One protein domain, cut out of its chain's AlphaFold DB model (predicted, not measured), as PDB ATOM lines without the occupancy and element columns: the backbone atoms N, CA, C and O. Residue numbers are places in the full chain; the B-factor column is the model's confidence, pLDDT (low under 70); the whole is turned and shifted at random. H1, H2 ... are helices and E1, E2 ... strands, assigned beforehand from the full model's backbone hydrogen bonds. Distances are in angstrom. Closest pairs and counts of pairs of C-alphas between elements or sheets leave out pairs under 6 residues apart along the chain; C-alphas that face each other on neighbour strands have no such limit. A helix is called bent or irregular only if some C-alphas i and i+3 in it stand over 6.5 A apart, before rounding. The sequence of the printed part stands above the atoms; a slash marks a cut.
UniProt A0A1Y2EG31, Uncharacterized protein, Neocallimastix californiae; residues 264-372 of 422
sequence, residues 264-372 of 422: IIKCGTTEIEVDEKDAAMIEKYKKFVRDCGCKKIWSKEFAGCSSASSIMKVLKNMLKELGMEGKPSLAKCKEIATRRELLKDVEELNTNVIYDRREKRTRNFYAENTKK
ATOM      1  N   ILE A 264     254.832  29.096  44.192       85.00
ATOM      2  CA  ILE A 264     255.712  28.151  43.495       85.00
ATOM      3  C   ILE A 264     255.088  26.755  43.530       85.00
ATOM      4  O   ILE A 264     254.899  26.162  44.595       85.00
ATOM      5  N   ILE A 265     254.786  26.203  42.354       85.88
ATOM      6  CA  ILE A 265     254.230  24.856  42.204       85.88
ATOM      7  C   ILE A 265     255.275  23.930  41.588       85.88
ATOM      8  O   ILE A 265     255.802  24.170  40.503       85.88
ATOM      9  N   LYS A 266     255.532  22.815  42.277       86.75
ATOM     10  CA  LYS A 266     256.449  21.775  41.809       86.75
ATOM     11  C   LYS A 266     255.800  20.892  40.740       86.75
ATOM     12  O   LYS A 266     254.793  20.235  41.006       86.75
ATOM     13  N   CYS A 267     256.435  20.833  39.575       83.94
ATOM     14  CA  CYS A 267     256.037  20.079  38.388       83.94
ATOM     15  C   CYS A 267     257.127  19.051  38.050       83.94
ATOM     16  O   CYS A 267     257.922  19.197  37.127       83.94
ATOM     17  N   GLY A 268     257.226  18.006  38.871       83.06
ATOM     18  CA  GLY A 268     258.303  17.022  38.773       83.06
ATOM     19  C   GLY A 268     259.642  17.601  39.231       83.06
ATOM     20  O   GLY A 268     259.839  17.841  40.427       83.06
ATOM     21  N   THR A 269     260.568  17.781  38.290       79.31
ATOM     22  CA  THR A 269     261.892  18.379  38.525       79.31
ATOM     23  C   THR A 269     261.908  19.890  38.336       79.31
ATOM     24  O   THR A 269     262.861  20.527  38.777       79.31
ATOM     25  N   THR A 270     260.885  20.466  37.702       81.69
ATOM     26  CA  THR A 270     260.777  21.908  37.471       81.69
ATOM     27  C   THR A 270     259.871  22.563  38.508       81.69
ATOM     28  O   THR A 270     258.953  21.947  39.057       81.69
ATOM     29  N   GLU A 271     260.150  23.826  38.802       86.06
ATOM     30  CA  GLU A 271     259.335  24.677  39.665       86.06
ATOM     31  C   GLU A 271     258.772  25.809  38.810       86.06
ATOM     32  O   GLU A 271     259.494  26.393  38.002       86.06
ATOM     33  N   ILE A 272     257.471  26.065  38.939       86.06
ATOM     34  CA  ILE A 272     256.761  27.082  38.161       86.06
ATOM     35  C   ILE A 272     256.250  28.129  39.131       86.06
ATOM     36  O   ILE A 272     255.530  27.796  40.076       86.06
ATOM     37  N   GLU A 273     256.623  29.377  38.885       86.44
ATOM     38  CA  GLU A 273     256.047  30.526  39.565       86.44
ATOM     39  C   GLU A 273     254.710  30.875  38.909       86.44
ATOM     40  O   GLU A 273     254.590  30.930  37.683       86.44
ATOM     41  N   VAL A 274     253.682  31.019  39.734       88.75
ATOM     42  CA  VAL A 274     252.299  31.194  39.304       88.75
ATOM     43  C   VAL A 274     251.708  32.399  40.012       88.75
ATOM     44  O   VAL A 274     251.916  32.586  41.209       88.75
ATOM     45  N   ASP A 275     250.929  33.194  39.283       88.81
ATOM     46  CA  ASP A 275     250.207  34.322  39.858       88.81
ATOM     47  C   ASP A 275     249.301  33.875  41.011       88.81
ATOM     48  O   ASP A 275     248.697  32.802  40.982       88.81
ATOM     49  N   GLU A 276     249.121  34.739  42.008       90.75
ATOM     50  CA  GLU A 276     248.350  34.429  43.220       90.75
ATOM     51  C   GLU A 276     246.904  33.977  42.914       90.75
ATOM     52  O   GLU A 276     246.354  33.095  43.578       90.75
ATOM     53  N   LYS A 277     246.297  34.517  41.845       90.38
ATOM     54  CA  LYS A 277     244.955  34.124  41.373       90.38
ATOM     55  C   LYS A 277     244.922  32.696  40.828       90.38
ATOM     56  O   LYS A 277     244.009  31.929  41.147       90.38
ATOM     57  N   ASP A 278     245.911  32.343  40.018       91.38
ATOM     58  CA  ASP A 278     246.020  31.022  39.408       91.38
ATOM     59  C   ASP A 278     246.437  29.980  40.450       91.38
ATOM     60  O   ASP A 278     245.888  28.876  40.467       91.38
ATOM     61  N   ALA A 279     247.315  30.342  41.390       91.56
ATOM     62  CA  ALA A 279     247.684  29.505  42.527       91.56
ATOM     63  C   ALA A 279     246.455  29.159  43.389       91.56
ATOM     64  O   ALA A 279     246.220  27.982  43.688       91.56
ATOM     65  N   ALA A 280     245.607  30.150  43.697       92.62
ATOM     66  CA  ALA A 280     244.358  29.942  44.430       92.62
ATOM     67  C   ALA A 280     243.367  29.044  43.667       92.62
ATOM     68  O   ALA A 280     242.730  28.163  44.257       92.62
ATOM     69  N   MET A 281     243.242  29.217  42.345       92.75
ATOM     70  CA  MET A 281     242.420  28.328  41.520       92.75
ATOM     71  C   MET A 281     242.962  26.900  41.524       92.75
ATOM     72  O   MET A 281     242.198  25.964  41.762       92.75
ATOM     73  N   ILE A 282     244.265  26.715  41.322       94.25
ATOM     74  CA  ILE A 282     244.913  25.400  41.342       94.25
ATOM     75  C   ILE A 282     244.681  24.703  42.687       94.25
ATOM     76  O   ILE A 282     244.334  23.522  42.711       94.25
ATOM     77  N   GLU A 283     244.813  25.408  43.811       94.25
ATOM     78  CA  GLU A 283     244.542  24.836  45.131       94.25
ATOM     79  C   GLU A 283     243.068  24.445  45.311       94.25
ATOM     80  O   GLU A 283     242.771  23.355  45.814       94.25
ATOM     81  N   LYS A 284     242.140  25.272  44.816       94.31
ATOM     82  CA  LYS A 284     240.705  24.960  44.799       94.31
ATOM     83  C   LYS A 284     240.406  23.695  43.989       94.31
ATOM     84  O   LYS A 284     239.699  22.815  44.473       94.31
ATOM     85  N   TYR A 285     240.984  23.557  42.797       94.81
ATOM     86  CA  TYR A 285     240.843  22.351  41.978       94.81
ATOM     87  C   TYR A 285     241.461  21.115  42.649       94.81
ATOM     88  O   TYR A 285     240.833  20.060  42.690       94.81
ATOM     89  N   LYS A 286     242.643  21.245  43.266       95.00
ATOM     90  CA  LYS A 286     243.253  20.168  44.067       95.00
ATOM     91  C   LYS A 286     242.373  19.744  45.242       95.00
ATOM     92  O   LYS A 286     242.432  18.587  45.658       95.00
ATOM     93  N   LYS A 287     241.620  20.673  45.838       95.19
ATOM     94  CA  LYS A 287     240.652  20.358  46.893       95.19
ATOM     95  C   LYS A 287     239.484  19.552  46.328       95.19
ATOM     96  O   LYS A 287     239.201  18.497  46.870       95.19
ATOM     97  N   PHE A 288     238.906  19.964  45.201       95.56
ATOM     98  CA  PHE A 288     237.827  19.208  44.557       95.56
ATOM     99  C   PHE A 288     238.229  17.773  44.202       95.56
ATOM    100  O   PHE A 288     237.484  16.849  44.505       95.56
ATOM    101  N   VAL A 289     239.428  17.558  43.648       95.25
ATOM    102  CA  VAL A 289     239.907  16.197  43.344       95.25
ATOM    103  C   VAL A 289     240.028  15.345  44.616       95.25
ATOM    104  O   VAL A 289     239.652  14.174  44.610       95.25
ATOM    105  N   ARG A 290     240.500  15.934  45.726       95.38
ATOM    106  CA  ARG A 290     240.555  15.255  47.032       95.38
ATOM    107  C   ARG A 290     239.163  14.950  47.581       95.38
ATOM    108  O   ARG A 290     238.955  13.847  48.076       95.38
ATOM    109  N   ASP A 291     238.235  15.896  47.464       94.19
ATOM    110  CA  ASP A 291     236.852  15.755  47.923       94.19
ATOM    111  C   ASP A 291     236.079  14.706  47.099       94.19
ATOM    112  O   ASP A 291     235.171  14.082  47.631       94.19
ATOM    113  N   CYS A 292     236.479  14.436  45.850       94.56
ATOM    114  CA  CYS A 292     235.985  13.308  45.039       94.56
ATOM    115  C   CYS A 292     236.551  11.937  45.467       94.56
ATOM    116  O   CYS A 292     236.375  10.944  44.761       94.56
ATOM    117  N   GLY A 293     237.320  11.877  46.559       92.06
ATOM    118  CA  GLY A 293     237.956  10.653  47.050       92.06
ATOM    119  C   GLY A 293     239.265  10.280  46.343       92.06
ATOM    120  O   GLY A 293     239.811   9.207  46.595       92.06
ATOM    121  N   CYS A 294     239.820  11.142  45.482       90.25
ATOM    122  CA  CYS A 294     241.048  10.847  44.738       90.25
ATOM    123  C   CYS A 294     242.284  11.487  45.381       90.25
ATOM    124  O   CYS A 294     242.485  12.702  45.353       90.25
ATOM    125  N   LYS A 295     243.170  10.652  45.934       91.75
ATOM    126  CA  LYS A 295     244.469  11.080  46.475       91.75
ATOM    127  C   LYS A 295     245.557  10.885  45.415       91.75
ATOM    128  O   LYS A 295     245.884   9.755  45.067       91.75
ATOM    129  N   LYS A 296     246.121  11.985  44.905       93.44
ATOM    130  CA  LYS A 296     247.154  11.992  43.853       93.44
ATOM    131  C   LYS A 296     248.471  12.595  44.338       93.44
ATOM    132  O   LYS A 296     248.500  13.404  45.267       93.44
ATOM    133  N   ILE A 297     249.568  12.225  43.677       94.25
ATOM    134  CA  ILE A 297     250.895  12.810  43.905       94.25
ATOM    135  C   ILE A 297     251.091  13.935  42.885       94.25
ATOM    136  O   ILE A 297     251.561  13.698  41.777       94.25
ATOM    137  N   TRP A 298     250.751  15.168  43.265       93.69
ATOM    138  CA  TRP A 298     250.705  16.317  42.346       93.69
ATOM    139  C   TRP A 298     251.996  16.570  41.563       93.69
ATOM    140  O   TRP A 298     251.935  16.911  40.389       93.69
ATOM    141  N   SER A 299     253.165  16.341  42.166       90.69
ATOM    142  CA  SER A 299     254.443  16.510  41.465       90.69
ATOM    143  C   SER A 299     254.607  15.555  40.278       90.69
ATOM    144  O   SER A 299     255.360  15.875  39.367       90.69
ATOM    145  N   LYS A 300     253.949  14.387  40.296       92.62
ATOM    146  CA  LYS A 300     253.956  13.428  39.181       92.62
ATOM    147  C   LYS A 300     252.918  13.802  38.129       92.62
ATOM    148  O   LYS A 300     253.244  13.807  36.953       92.62
ATOM    149  N   GLU A 301     251.716  14.172  38.563       93.00
ATOM    150  CA  GLU A 301     250.625  14.556  37.652       93.00
ATOM    151  C   GLU A 301     250.952  15.816  36.844       93.00
ATOM    152  O   GLU A 301     250.498  15.977  35.719       93.00
ATOM    153  N   PHE A 302     251.753  16.722  37.409       93.62
ATOM    154  CA  PHE A 302     252.182  17.939  36.721       93.62
ATOM    155  C   PHE A 302     253.551  17.801  36.052       93.62
ATOM    156  O   PHE A 302     254.118  18.800  35.614       93.62
ATOM    157  N   ALA A 303     254.118  16.594  35.974       89.44
ATOM    158  CA  ALA A 303     255.361  16.390  35.243       89.44
ATOM    159  C   ALA A 303     255.160  16.782  33.768       89.44
ATOM    160  O   ALA A 303     254.222  16.332  33.118       89.44
ATOM    161  N   GLY A 304     256.013  17.668  33.249       87.00
ATOM    162  CA  GLY A 304     255.906  18.169  31.874       87.00
ATOM    163  C   GLY A 304     254.925  19.330  31.676       87.00
ATOM    164  O   GLY A 304     254.896  19.914  30.595       87.00
ATOM    165  N   CYS A 305     254.176  19.735  32.706       87.56
ATOM    166  CA  CYS A 305     253.487  21.023  32.674       87.56
ATOM    167  C   CYS A 305     254.534  22.140  32.763       87.56
ATOM    168  O   CYS A 305     255.424  22.086  33.607       87.56
ATOM    169  N   SER A 306     254.429  23.152  31.900       85.50
ATOM    170  CA  SER A 306     255.321  24.324  31.877       85.50
ATOM    171  C   SER A 306     254.609  25.639  32.212       85.50
ATOM    172  O   SER A 306     255.252  26.673  32.341       85.50
ATOM    173  N   SER A 307     253.282  25.612  32.379       91.56
ATOM    174  CA  SER A 307     252.448  26.791  32.632       91.56
ATOM    175  C   SER A 307     251.332  26.485  33.630       91.56
ATOM    176  O   SER A 307     250.784  25.379  33.641       91.56
ATOM    177  N   ALA A 308     250.926  27.493  34.407       92.56
ATOM    178  CA  ALA A 308     249.773  27.439  35.309       92.56
ATOM    179  C   ALA A 308     248.487  26.983  34.600       92.56
ATOM    180  O   ALA A 308     247.718  26.175  35.121       92.56
ATOM    181  N   SER A 309     248.292  27.424  33.356       91.50
ATOM    182  CA  SER A 309     247.137  27.034  32.544       91.50
ATOM    183  C   SER A 309     247.166  25.558  32.144       91.50
ATOM    184  O   SER A 309     246.116  24.921  32.076       91.50
ATOM    185  N   SER A 310     248.353  24.987  31.920       94.19
ATOM    186  CA  SER A 310     248.518  23.552  31.654       94.19
ATOM    187  C   SER A 310     248.151  22.725  32.894       94.19
ATOM    188  O   SER A 310     247.348  21.799  32.792       94.19
ATOM    189  N   ILE A 311     248.593  23.155  34.082       93.19
ATOM    190  CA  ILE A 311     248.213  22.545  35.367       93.19
ATOM    191  C   ILE A 311     246.691  22.597  35.574       93.19
ATOM    192  O   ILE A 311     246.069  21.599  35.941       93.19
ATOM    193  N   MET A 312     246.064  23.750  35.309       93.38
ATOM    194  CA  MET A 312     244.610  23.898  35.415       93.38
ATOM    195  C   MET A 312     243.853  22.991  34.437       93.38
ATOM    196  O   MET A 312     242.808  22.455  34.803       93.38
ATOM    197  N   LYS A 313     244.359  22.794  33.212       94.44
ATOM    198  CA  LYS A 313     243.770  21.862  32.234       94.44
ATOM    199  C   LYS A 313     243.848  20.417  32.724       94.44
ATOM    200  O   LYS A 313     242.829  19.738  32.721       94.44
ATOM    201  N   VAL A 314     245.006  19.983  33.221       94.75
ATOM    202  CA  VAL A 314     245.197  18.637  33.790       94.75
ATOM    203  C   VAL A 314     244.241  18.389  34.962       94.75
ATOM    204  O   VAL A 314     243.580  17.356  35.025       94.75
ATOM    205  N   LEU A 315     244.085  19.368  35.858       94.94
ATOM    206  CA  LEU A 315     243.141  19.276  36.975       94.94
ATOM    207  C   LEU A 315     241.675  19.205  36.526       94.94
ATOM    208  O   LEU A 315     240.903  18.433  37.089       94.94
ATOM    209  N   LYS A 316     241.281  19.996  35.521       94.12
ATOM    210  CA  LYS A 316     239.928  19.942  34.946       94.12
ATOM    211  C   LYS A 316     239.660  18.607  34.252       94.12
ATOM    212  O   LYS A 316     238.576  18.064  34.427       94.12
ATOM    213  N   ASN A 317     240.640  18.072  33.523       94.75
ATOM    214  CA  ASN A 317     240.529  16.767  32.875       94.75
ATOM    215  C   ASN A 317     240.366  15.650  33.908       94.75
ATOM    216  O   ASN A 317     239.435  14.867  33.783       94.75
ATOM    217  N   MET A 318     241.158  15.654  34.986       94.44
ATOM    218  CA  MET A 318     240.967  14.712  36.093       94.44
ATOM    219  C   MET A 318     239.561  14.801  36.689       94.44
ATOM    220  O   MET A 318     238.932  13.781  36.924       94.44
ATOM    221  N   LEU A 319     239.032  16.003  36.931       94.81
ATOM    222  CA  LEU A 319     237.656  16.137  37.419       94.81
ATOM    223  C   LEU A 319     236.632  15.595  36.410       94.81
ATOM    224  O   LEU A 319     235.683  14.930  36.819       94.81
ATOM    225  N   LYS A 320     236.846  15.808  35.108       94.62
ATOM    226  CA  LYS A 320     235.986  15.257  34.053       94.62
ATOM    227  C   LYS A 320     236.022  13.725  34.024       94.62
ATOM    228  O   LYS A 320     234.967  13.109  33.990       94.62
ATOM    229  N   GLU A 321     237.202  13.114  34.119       93.31
ATOM    230  CA  GLU A 321     237.375  11.652  34.211       93.31
ATOM    231  C   GLU A 321     236.680  11.052  35.441       93.31
ATOM    232  O   GLU A 321     236.226   9.912  35.422       93.31
ATOM    233  N   LEU A 322     236.566  11.831  36.519       92.38
ATOM    234  CA  LEU A 322     235.829  11.448  37.724       92.38
ATOM    235  C   LEU A 322     234.307  11.606  37.585       92.38
ATOM    236  O   LEU A 322     233.586  11.263  38.519       92.38
ATOM    237  N   GLY A 323     233.816  12.122  36.456       90.75
ATOM    238  CA  GLY A 323     232.398  12.388  36.217       90.75
ATOM    239  C   GLY A 323     231.923  13.758  36.709       90.75
ATOM    240  O   GLY A 323     230.723  14.019  36.745       90.75
ATOM    241  N   MET A 324     232.830  14.671  37.086       89.25
ATOM    242  CA  MET A 324     232.473  16.065  37.366       89.25
ATOM    243  C   MET A 324     232.452  16.891  36.086       89.25
ATOM    244  O   MET A 324     233.401  17.612  35.767       89.25
ATOM    245  N   GLU A 325     231.329  16.845  35.383       86.94
ATOM    246  CA  GLU A 325     231.114  17.705  34.226       86.94
ATOM    247  C   GLU A 325     230.554  19.086  34.620       86.94
ATOM    248  O   GLU A 325     229.709  19.253  35.517       86.94
ATOM    249  N   GLY A 326     231.057  20.117  33.935       87.62
ATOM    250  CA  GLY A 326     230.658  21.510  34.119       87.62
ATOM    251  C   GLY A 326     231.373  22.229  35.268       87.62
ATOM    252  O   GLY A 326     232.555  22.018  35.538       87.62
ATOM    253  N   LYS A 327     230.669  23.163  35.922       88.25
ATOM    254  CA  LYS A 327     231.249  23.978  37.001       88.25
ATOM    255  C   LYS A 327     231.515  23.104  38.235       88.25
ATOM    256  O   LYS A 327     230.560  22.536  38.776       88.25
ATOM    257  N   PRO A 328     232.764  23.026  38.725       87.94
ATOM    258  CA  PRO A 328     233.077  22.215  39.887       87.94
ATOM    259  C   PRO A 328     232.474  22.836  41.152       87.94
ATOM    260  O   PRO A 328     232.695  24.010  41.463       87.94
ATOM    261  N   SER A 329     231.692  22.034  41.869       91.44
ATOM    262  CA  SER A 329     231.017  22.396  43.115       91.44
ATOM    263  C   SER A 329     231.317  21.348  44.182       91.44
ATOM    264  O   SER A 329     231.427  20.163  43.867       91.44
ATOM    265  N   LEU A 330     231.410  21.775  45.446       90.56
ATOM    266  CA  LEU A 330     231.654  20.880  46.584       90.56
ATOM    267  C   LEU A 330     230.548  19.824  46.727       90.56
ATOM    268  O   LEU A 330     230.844  18.688  47.077       90.56
ATOM    269  N   ALA A 331     229.297  20.187  46.421       91.81
ATOM    270  CA  ALA A 331     228.163  19.264  46.474       91.81
ATOM    271  C   ALA A 331     228.349  18.092  45.497       91.81
ATOM    272  O   ALA A 331     228.280  16.939  45.906       91.81
ATOM    273  N   LYS A 332     228.718  18.396  44.243       92.31
ATOM    274  CA  LYS A 332     228.995  17.382  43.215       92.31
ATOM    275  C   LYS A 332     230.188  16.488  43.575       92.31
ATOM    276  O   LYS A 332     230.152  15.295  43.311       92.31
ATOM    277  N   CYS A 333     231.234  17.048  44.195       91.69
ATOM    278  CA  CYS A 333     232.397  16.258  44.627       91.69
ATOM    279  C   CYS A 333     231.994  15.189  45.646       91.69
ATOM    280  O   CYS A 333     232.376  14.030  45.510       91.69
ATOM    281  N   LYS A 334     231.207  15.592  46.654       92.69
ATOM    282  CA  LYS A 334     230.726  14.690  47.703       92.69
ATOM    283  C   LYS A 334     229.804  13.619  47.138       92.69
ATOM    284  O   LYS A 334     229.992  12.462  47.470       92.69
ATOM    285  N   GLU A 335     228.881  13.991  46.255       93.12
ATOM    286  CA  GLU A 335     227.970  13.050  45.595       93.12
ATOM    287  C   GLU A 335     228.723  11.965  44.810       93.12
ATOM    288  O   GLU A 335     228.398  10.781  44.893       93.12
ATOM    289  N   ILE A 336     229.779  12.345  44.087       93.06
ATOM    290  CA  ILE A 336     230.619  11.390  43.352       93.06
ATOM    291  C   ILE A 336     231.418  10.504  44.306       93.06
ATOM    292  O   ILE A 336     231.528   9.300  44.067       93.06
ATOM    293  N   ALA A 337     231.956  11.068  45.390       93.94
ATOM    294  CA  ALA A 337     232.650  10.290  46.409       93.94
ATOM    295  C   ALA A 337     231.715   9.254  47.051       93.94
ATOM    296  O   ALA A 337     232.055   8.075  47.073       93.94
ATOM    297  N   THR A 338     230.513   9.666  47.465       92.94
ATOM    298  CA  THR A 338     229.507   8.763  48.040       92.94
ATOM    299  C   THR A 338     229.049   7.718  47.031       92.94
ATOM    300  O   THR A 338     228.921   6.552  47.374       92.94
ATOM    301  N   ARG A 339     228.857   8.088  45.756       92.19
ATOM    302  CA  ARG A 339     228.473   7.134  44.702       92.19
ATOM    303  C   ARG A 339     229.534   6.053  44.505       92.19
ATOM    304  O   ARG A 339     229.190   4.895  44.300       92.19
ATOM    305  N   ARG A 340     230.814   6.424  44.547       92.31
ATOM    306  CA  ARG A 340     231.926   5.476  44.412       92.31
ATOM    307  C   ARG A 340     232.098   4.586  45.631       92.31
ATOM    308  O   ARG A 340     232.421   3.418  45.461       92.31
ATOM    309  N   GLU A 341     231.892   5.130  46.822       94.38
ATOM    310  CA  GLU A 341     231.878   4.350  48.060       94.38
ATOM    311  C   GLU A 341     230.749   3.316  48.030       94.38
ATOM    312  O   GLU A 341     231.025   2.130  48.138       94.38
ATOM    313  N   LEU A 342     229.522   3.732  47.701       93.50
ATOM    314  CA  LEU A 342     228.385   2.820  47.540       93.50
ATOM    315  C   LEU A 342     228.636   1.738  46.483       93.50
ATOM    316  O   LEU A 342     228.292   0.580  46.690       93.50
ATOM    317  N   LEU A 343     229.233   2.099  45.344       91.25
ATOM    318  CA  LEU A 343     229.546   1.134  44.288       91.25
ATOM    319  C   LEU A 343     230.599   0.118  44.749       91.25
ATOM    320  O   LEU A 343     230.455  -1.073  44.488       91.25
ATOM    321  N   LYS A 344     231.612   0.574  45.491       93.00
ATOM    322  CA  LYS A 344     232.611  -0.304  46.096       93.00
ATOM    323  C   LYS A 344     231.989  -1.229  47.147       93.00
ATOM    324  O   LYS A 344     232.319  -2.409  47.164       93.00
ATOM    325  N   ASP A 345     231.073  -0.728  47.973       93.06
ATOM    326  CA  ASP A 345     230.358  -1.543  48.963       93.06
ATOM    327  C   ASP A 345     229.500  -2.619  48.278       93.06
ATOM    328  O   ASP A 345     229.469  -3.771  48.711       93.06
ATOM    329  N   VAL A 346     228.851  -2.285  47.156       94.19
ATOM    330  CA  VAL A 346     228.107  -3.250  46.330       94.19
ATOM    331  C   VAL A 346     229.037  -4.314  45.741       94.19
ATOM    332  O   VAL A 346     228.717  -5.502  45.787       94.19
ATOM    333  N   GLU A 347     230.199  -3.927  45.211       90.62
ATOM    334  CA  GLU A 347     231.206  -4.866  44.703       90.62
ATOM    335  C   GLU A 347     231.762  -5.777  45.811       90.62
ATOM    336  O   GLU A 347     231.918  -6.984  45.610       90.62
ATOM    337  N   GLU A 348     232.009  -5.235  47.002       90.56
ATOM    338  CA  GLU A 348     232.462  -5.998  48.165       90.56
ATOM    339  C   GLU A 348     231.398  -7.004  48.634       90.56
ATOM    340  O   GLU A 348     231.712  -8.161  48.915       90.56
ATOM    341  N   LEU A 349     230.117  -6.625  48.644       87.88
ATOM    342  CA  LEU A 349     229.025  -7.558  48.937       87.88
ATOM    343  C   LEU A 349     228.893  -8.645  47.861       87.88
ATOM    344  O   LEU A 349     228.752  -9.822  48.194       87.88
ATOM    345  N   ASN A 350     228.992  -8.283  46.581       82.38
ATOM    346  CA  ASN A 350     228.908  -9.240  45.475       82.38
ATOM    347  C   ASN A 350     230.054 -10.263  45.504       82.38
ATOM    348  O   ASN A 350     229.834 -11.454  45.282       82.38
ATOM    349  N   THR A 351     231.272  -9.824  45.821       78.38
ATOM    350  CA  THR A 351     232.445 -10.708  45.913       78.38
ATOM    351  C   THR A 351     232.403 -11.598  47.159       78.38
ATOM    352  O   THR A 351     232.643 -12.805  47.063       78.38
ATOM    353  N   ASN A 352     232.011 -11.052  48.314       68.56
ATOM    354  CA  ASN A 352     232.004 -11.787  49.581       68.56
ATOM    355  C   ASN A 352     230.841 -12.790  49.714       68.56
ATOM    356  O   ASN A 352     230.981 -13.814  50.388       68.56
ATOM    357  N   VAL A 353     229.691 -12.546  49.076       66.69
ATOM    358  CA  VAL A 353     228.519 -13.439  49.178       66.69
ATOM    359  C   VAL A 353     228.668 -14.701  48.316       66.69
ATOM    360  O   VAL A 353     228.144 -15.754  48.692       66.69
ATOM    361  N   ILE A 354     229.408 -14.637  47.205       61.72
ATOM    362  CA  ILE A 354     229.483 -15.736  46.227       61.72
ATOM    363  C   ILE A 354     230.666 -16.682  46.492       61.72
ATOM    364  O   ILE A 354     230.497 -17.896  46.382       61.72
ATOM    365  N   TYR A 355     231.832 -16.178  46.914       57.34
ATOM    366  CA  TYR A 355     233.052 -17.002  46.954       57.34
ATOM    367  C   TYR A 355     233.380 -17.640  48.315       57.34
ATOM    368  O   TYR A 355     234.007 -18.696  48.362       57.34
ATOM    369  N   ASP A 356     232.899 -17.099  49.437       54.19
ATOM    370  CA  ASP A 356     233.402 -17.530  50.752       54.19
ATOM    371  C   ASP A 356     232.535 -18.538  51.512       54.19
ATOM    372  O   ASP A 356     233.009 -19.183  52.452       54.19
ATOM    373  N   ARG A 357     231.269 -18.741  51.129       54.38
ATOM    374  CA  ARG A 357     230.383 -19.615  51.919       54.38
ATOM    375  C   ARG A 357     230.562 -21.111  51.628       54.38
ATOM    376  O   ARG A 357     230.219 -21.919  52.496       54.38
ATOM    377  N   ARG A 358     231.100 -21.494  50.462       53.00
ATOM    378  CA  ARG A 358     231.235 -22.910  50.056       53.00
ATOM    379  C   ARG A 358     232.664 -23.455  50.163       53.00
ATOM    380  O   ARG A 358     232.819 -24.576  50.633       53.00
ATOM    381  N   GLU A 359     233.696 -22.677  49.839       53.34
ATOM    382  CA  GLU A 359     235.081 -23.188  49.802       53.34
ATOM    383  C   GLU A 359     235.841 -23.081  51.134       53.34
ATOM    384  O   GLU A 359     236.659 -23.944  51.458       53.34
ATOM    385  N   LYS A 360     235.550 -22.077  51.974       52.97
ATOM    386  CA  LYS A 360     236.200 -21.962  53.297       52.97
ATOM    387  C   LYS A 360     235.726 -23.022  54.294       52.97
ATOM    388  O   LYS A 360     236.473 -23.389  55.197       52.97
ATOM    389  N   ARG A 361     234.517 -23.568  54.113       52.94
ATOM    390  CA  ARG A 361     234.006 -24.682  54.930       52.94
ATOM    391  C   ARG A 361     234.683 -26.013  54.614       52.94
ATOM    392  O   ARG A 361     234.857 -26.814  55.523       52.94
ATOM    393  N   THR A 362     235.082 -26.249  53.367       52.22
ATOM    394  CA  THR A 362     235.739 -27.505  52.989       52.22
ATOM    395  C   THR A 362     237.236 -27.467  53.288       52.22
ATOM    396  O   THR A 362     237.751 -28.438  53.828       52.22
ATOM    397  N   ARG A 363     237.935 -26.339  53.083       53.59
ATOM    398  CA  ARG A 363     239.371 -26.244  53.428       53.59
ATOM    399  C   ARG A 363     239.674 -26.382  54.924       53.59
ATOM    400  O   ARG A 363     240.631 -27.070  55.267       53.59
ATOM    401  N   ASN A 364     238.869 -25.793  55.813       53.72
ATOM    402  CA  ASN A 364     239.096 -25.942  57.259       53.72
ATOM    403  C   ASN A 364     238.773 -27.352  57.774       53.72
ATOM    404  O   ASN A 364     239.427 -27.819  58.699       53.72
ATOM    405  N   PHE A 365     237.818 -28.052  57.155       51.00
ATOM    406  CA  PHE A 365     237.442 -29.402  57.578       51.00
ATOM    407  C   PHE A 365     238.524 -30.442  57.243       51.00
ATOM    408  O   PHE A 365     238.829 -31.298  58.069       51.00
ATOM    409  N   TYR A 366     239.170 -30.343  56.074       49.81
ATOM    410  CA  TYR A 366     240.260 -31.256  55.712       49.81
ATOM    411  C   TYR A 366     241.570 -30.971  56.468       49.81
ATOM    412  O   TYR A 366     242.302 -31.910  56.760       49.81
ATOM    413  N   ALA A 367     241.851 -29.718  56.847       54.19
ATOM    414  CA  ALA A 367     243.062 -29.363  57.598       54.19
ATOM    415  C   ALA A 367     243.010 -29.741  59.097       54.19
ATOM    416  O   ALA A 367     244.056 -29.956  59.711       54.19
ATOM    417  N   GLU A 368     241.820 -29.823  59.700       52.19
ATOM    418  CA  GLU A 368     241.654 -30.297  61.086       52.19
ATOM    419  C   GLU A 368     241.608 -31.828  61.183       52.19
ATOM    420  O   GLU A 368     242.070 -32.393  62.176       52.19
ATOM    421  N   ASN A 369     241.125 -32.521  60.145       52.88
ATOM    422  CA  ASN A 369     241.068 -33.982  60.152       52.88
ATOM    423  C   ASN A 369     242.433 -34.641  59.891       52.88
ATOM    424  O   ASN A 369     242.696 -35.695  60.460       52.88
ATOM    425  N   THR A 370     243.328 -34.033  59.104       53.03
ATOM    426  CA  THR A 370     244.679 -34.588  58.884       53.03
ATOM    427  C   THR A 370     245.564 -34.477  60.125       53.03
ATOM    428  O   THR A 370     246.244 -35.438  60.470       53.03
ATOM    429  N   LYS A 371     245.463 -33.380  60.889       53.84
ATOM    430  CA  LYS A 371     246.186 -33.228  62.167       53.84
ATOM    431  C   LYS A 371     245.717 -34.202  63.249       53.84
ATOM    432  O   LYS A 371     246.515 -34.640  64.068       53.84
ATOM    433  N   LYS A 372     244.431 -34.565  63.248       50.00
ATOM    434  CA  LYS A 372     243.865 -35.525  64.209       50.00
ATOM    435  C   LYS A 372     244.159 -36.987  63.849       50.00
ATOM    436  O   LYS A 372     244.091 -37.851  64.719       50.00
TER     437      LYS A 372
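What this domain is: This is residues 264 to 372 of the 422 residues of an uncharacterized protein of Neocallimastix californiae (UniProt A0A1Y2EG31). A small body has one long helical arm: H1 and H3 lie side by side in the body, the hairpin of E1 and E2 lies toward the end where H1 and H3 begin, the short H2 lies beside E1 and near Val 314 of H3, and the bent helix H4 starts at residues 288 to 291 of H1 and sticks out with residues 342 to 372. The arm makes the length, and the C-alphas span 74 by 33 by 16 A. The printed part has 109 residues, with E1, E2, H1, H2, H3 and H4 in that order; the sheet E1 - E2 is antiparallel and the class is mostly helix. The whole is extended, with a radius of gyration of the C-alphas of 22.4 A.

How they stand to each other: E1, residues 264 to 267, and E2, residues 270 to 273, form an antiparallel hairpin at 149 degrees; N 265 and O 272, 2.9 A apart, are within hydrogen-bond range. H1, residues 276 to 291, touches H3, residues 308 to 321, at a shallow tilt of 20 degrees, the same way; their closest C-alphas, of Ile 282 and Met 312, are 6.1 A apart. H2, residues 298 to 301, is close to but not clearly touching H3, the closest C-alphas, of Glu 301 and Val 314, being 7.8 A apart; the closest C-alphas of E1 and H2, of Cys 267 and Ser 299, are 5.0 A apart. H4, residues 330 to 372, was assigned as one helix by its hydrogen bonds but is bent, with C-alphas 354 and 357 6.9 A apart; its arms H4a, residues 330 to 354, and H4b, residues 357 to 372, stand at a steep tilt of 49 degrees. H1 touches H4a with residues 288 to 291 alone, at a shallow tilt of 27 degrees, the same way; the closest C-alphas, of Asp 291 and Cys 333, are 5.6 A apart. H4b is apart from H1, H2 and H3. In H1 and H3 every O i to N i+4 pair is within hydrogen-bond range, in H4a 20 of 21 and in H4b 8 of 12; H2 is too short for such a pair.

Where its parts are: E1 begins at C-alpha 264 (255.712, 28.151, 43.495). From first to last C-alpha, H1 is 22.4 A long, H3 20.1 A, H4a 36.7 A and H4b 24.2 A, ending at C-alpha 372 (243.865, -35.525, 64.209).

The domain as a whole: The two C-alphas farthest apart, of Asp 275 and Lys 372, are 74.2 A apart. The printed part has no cut, and no link is long. In this predicted model, residues 352 to 372 have pLDDT under 70.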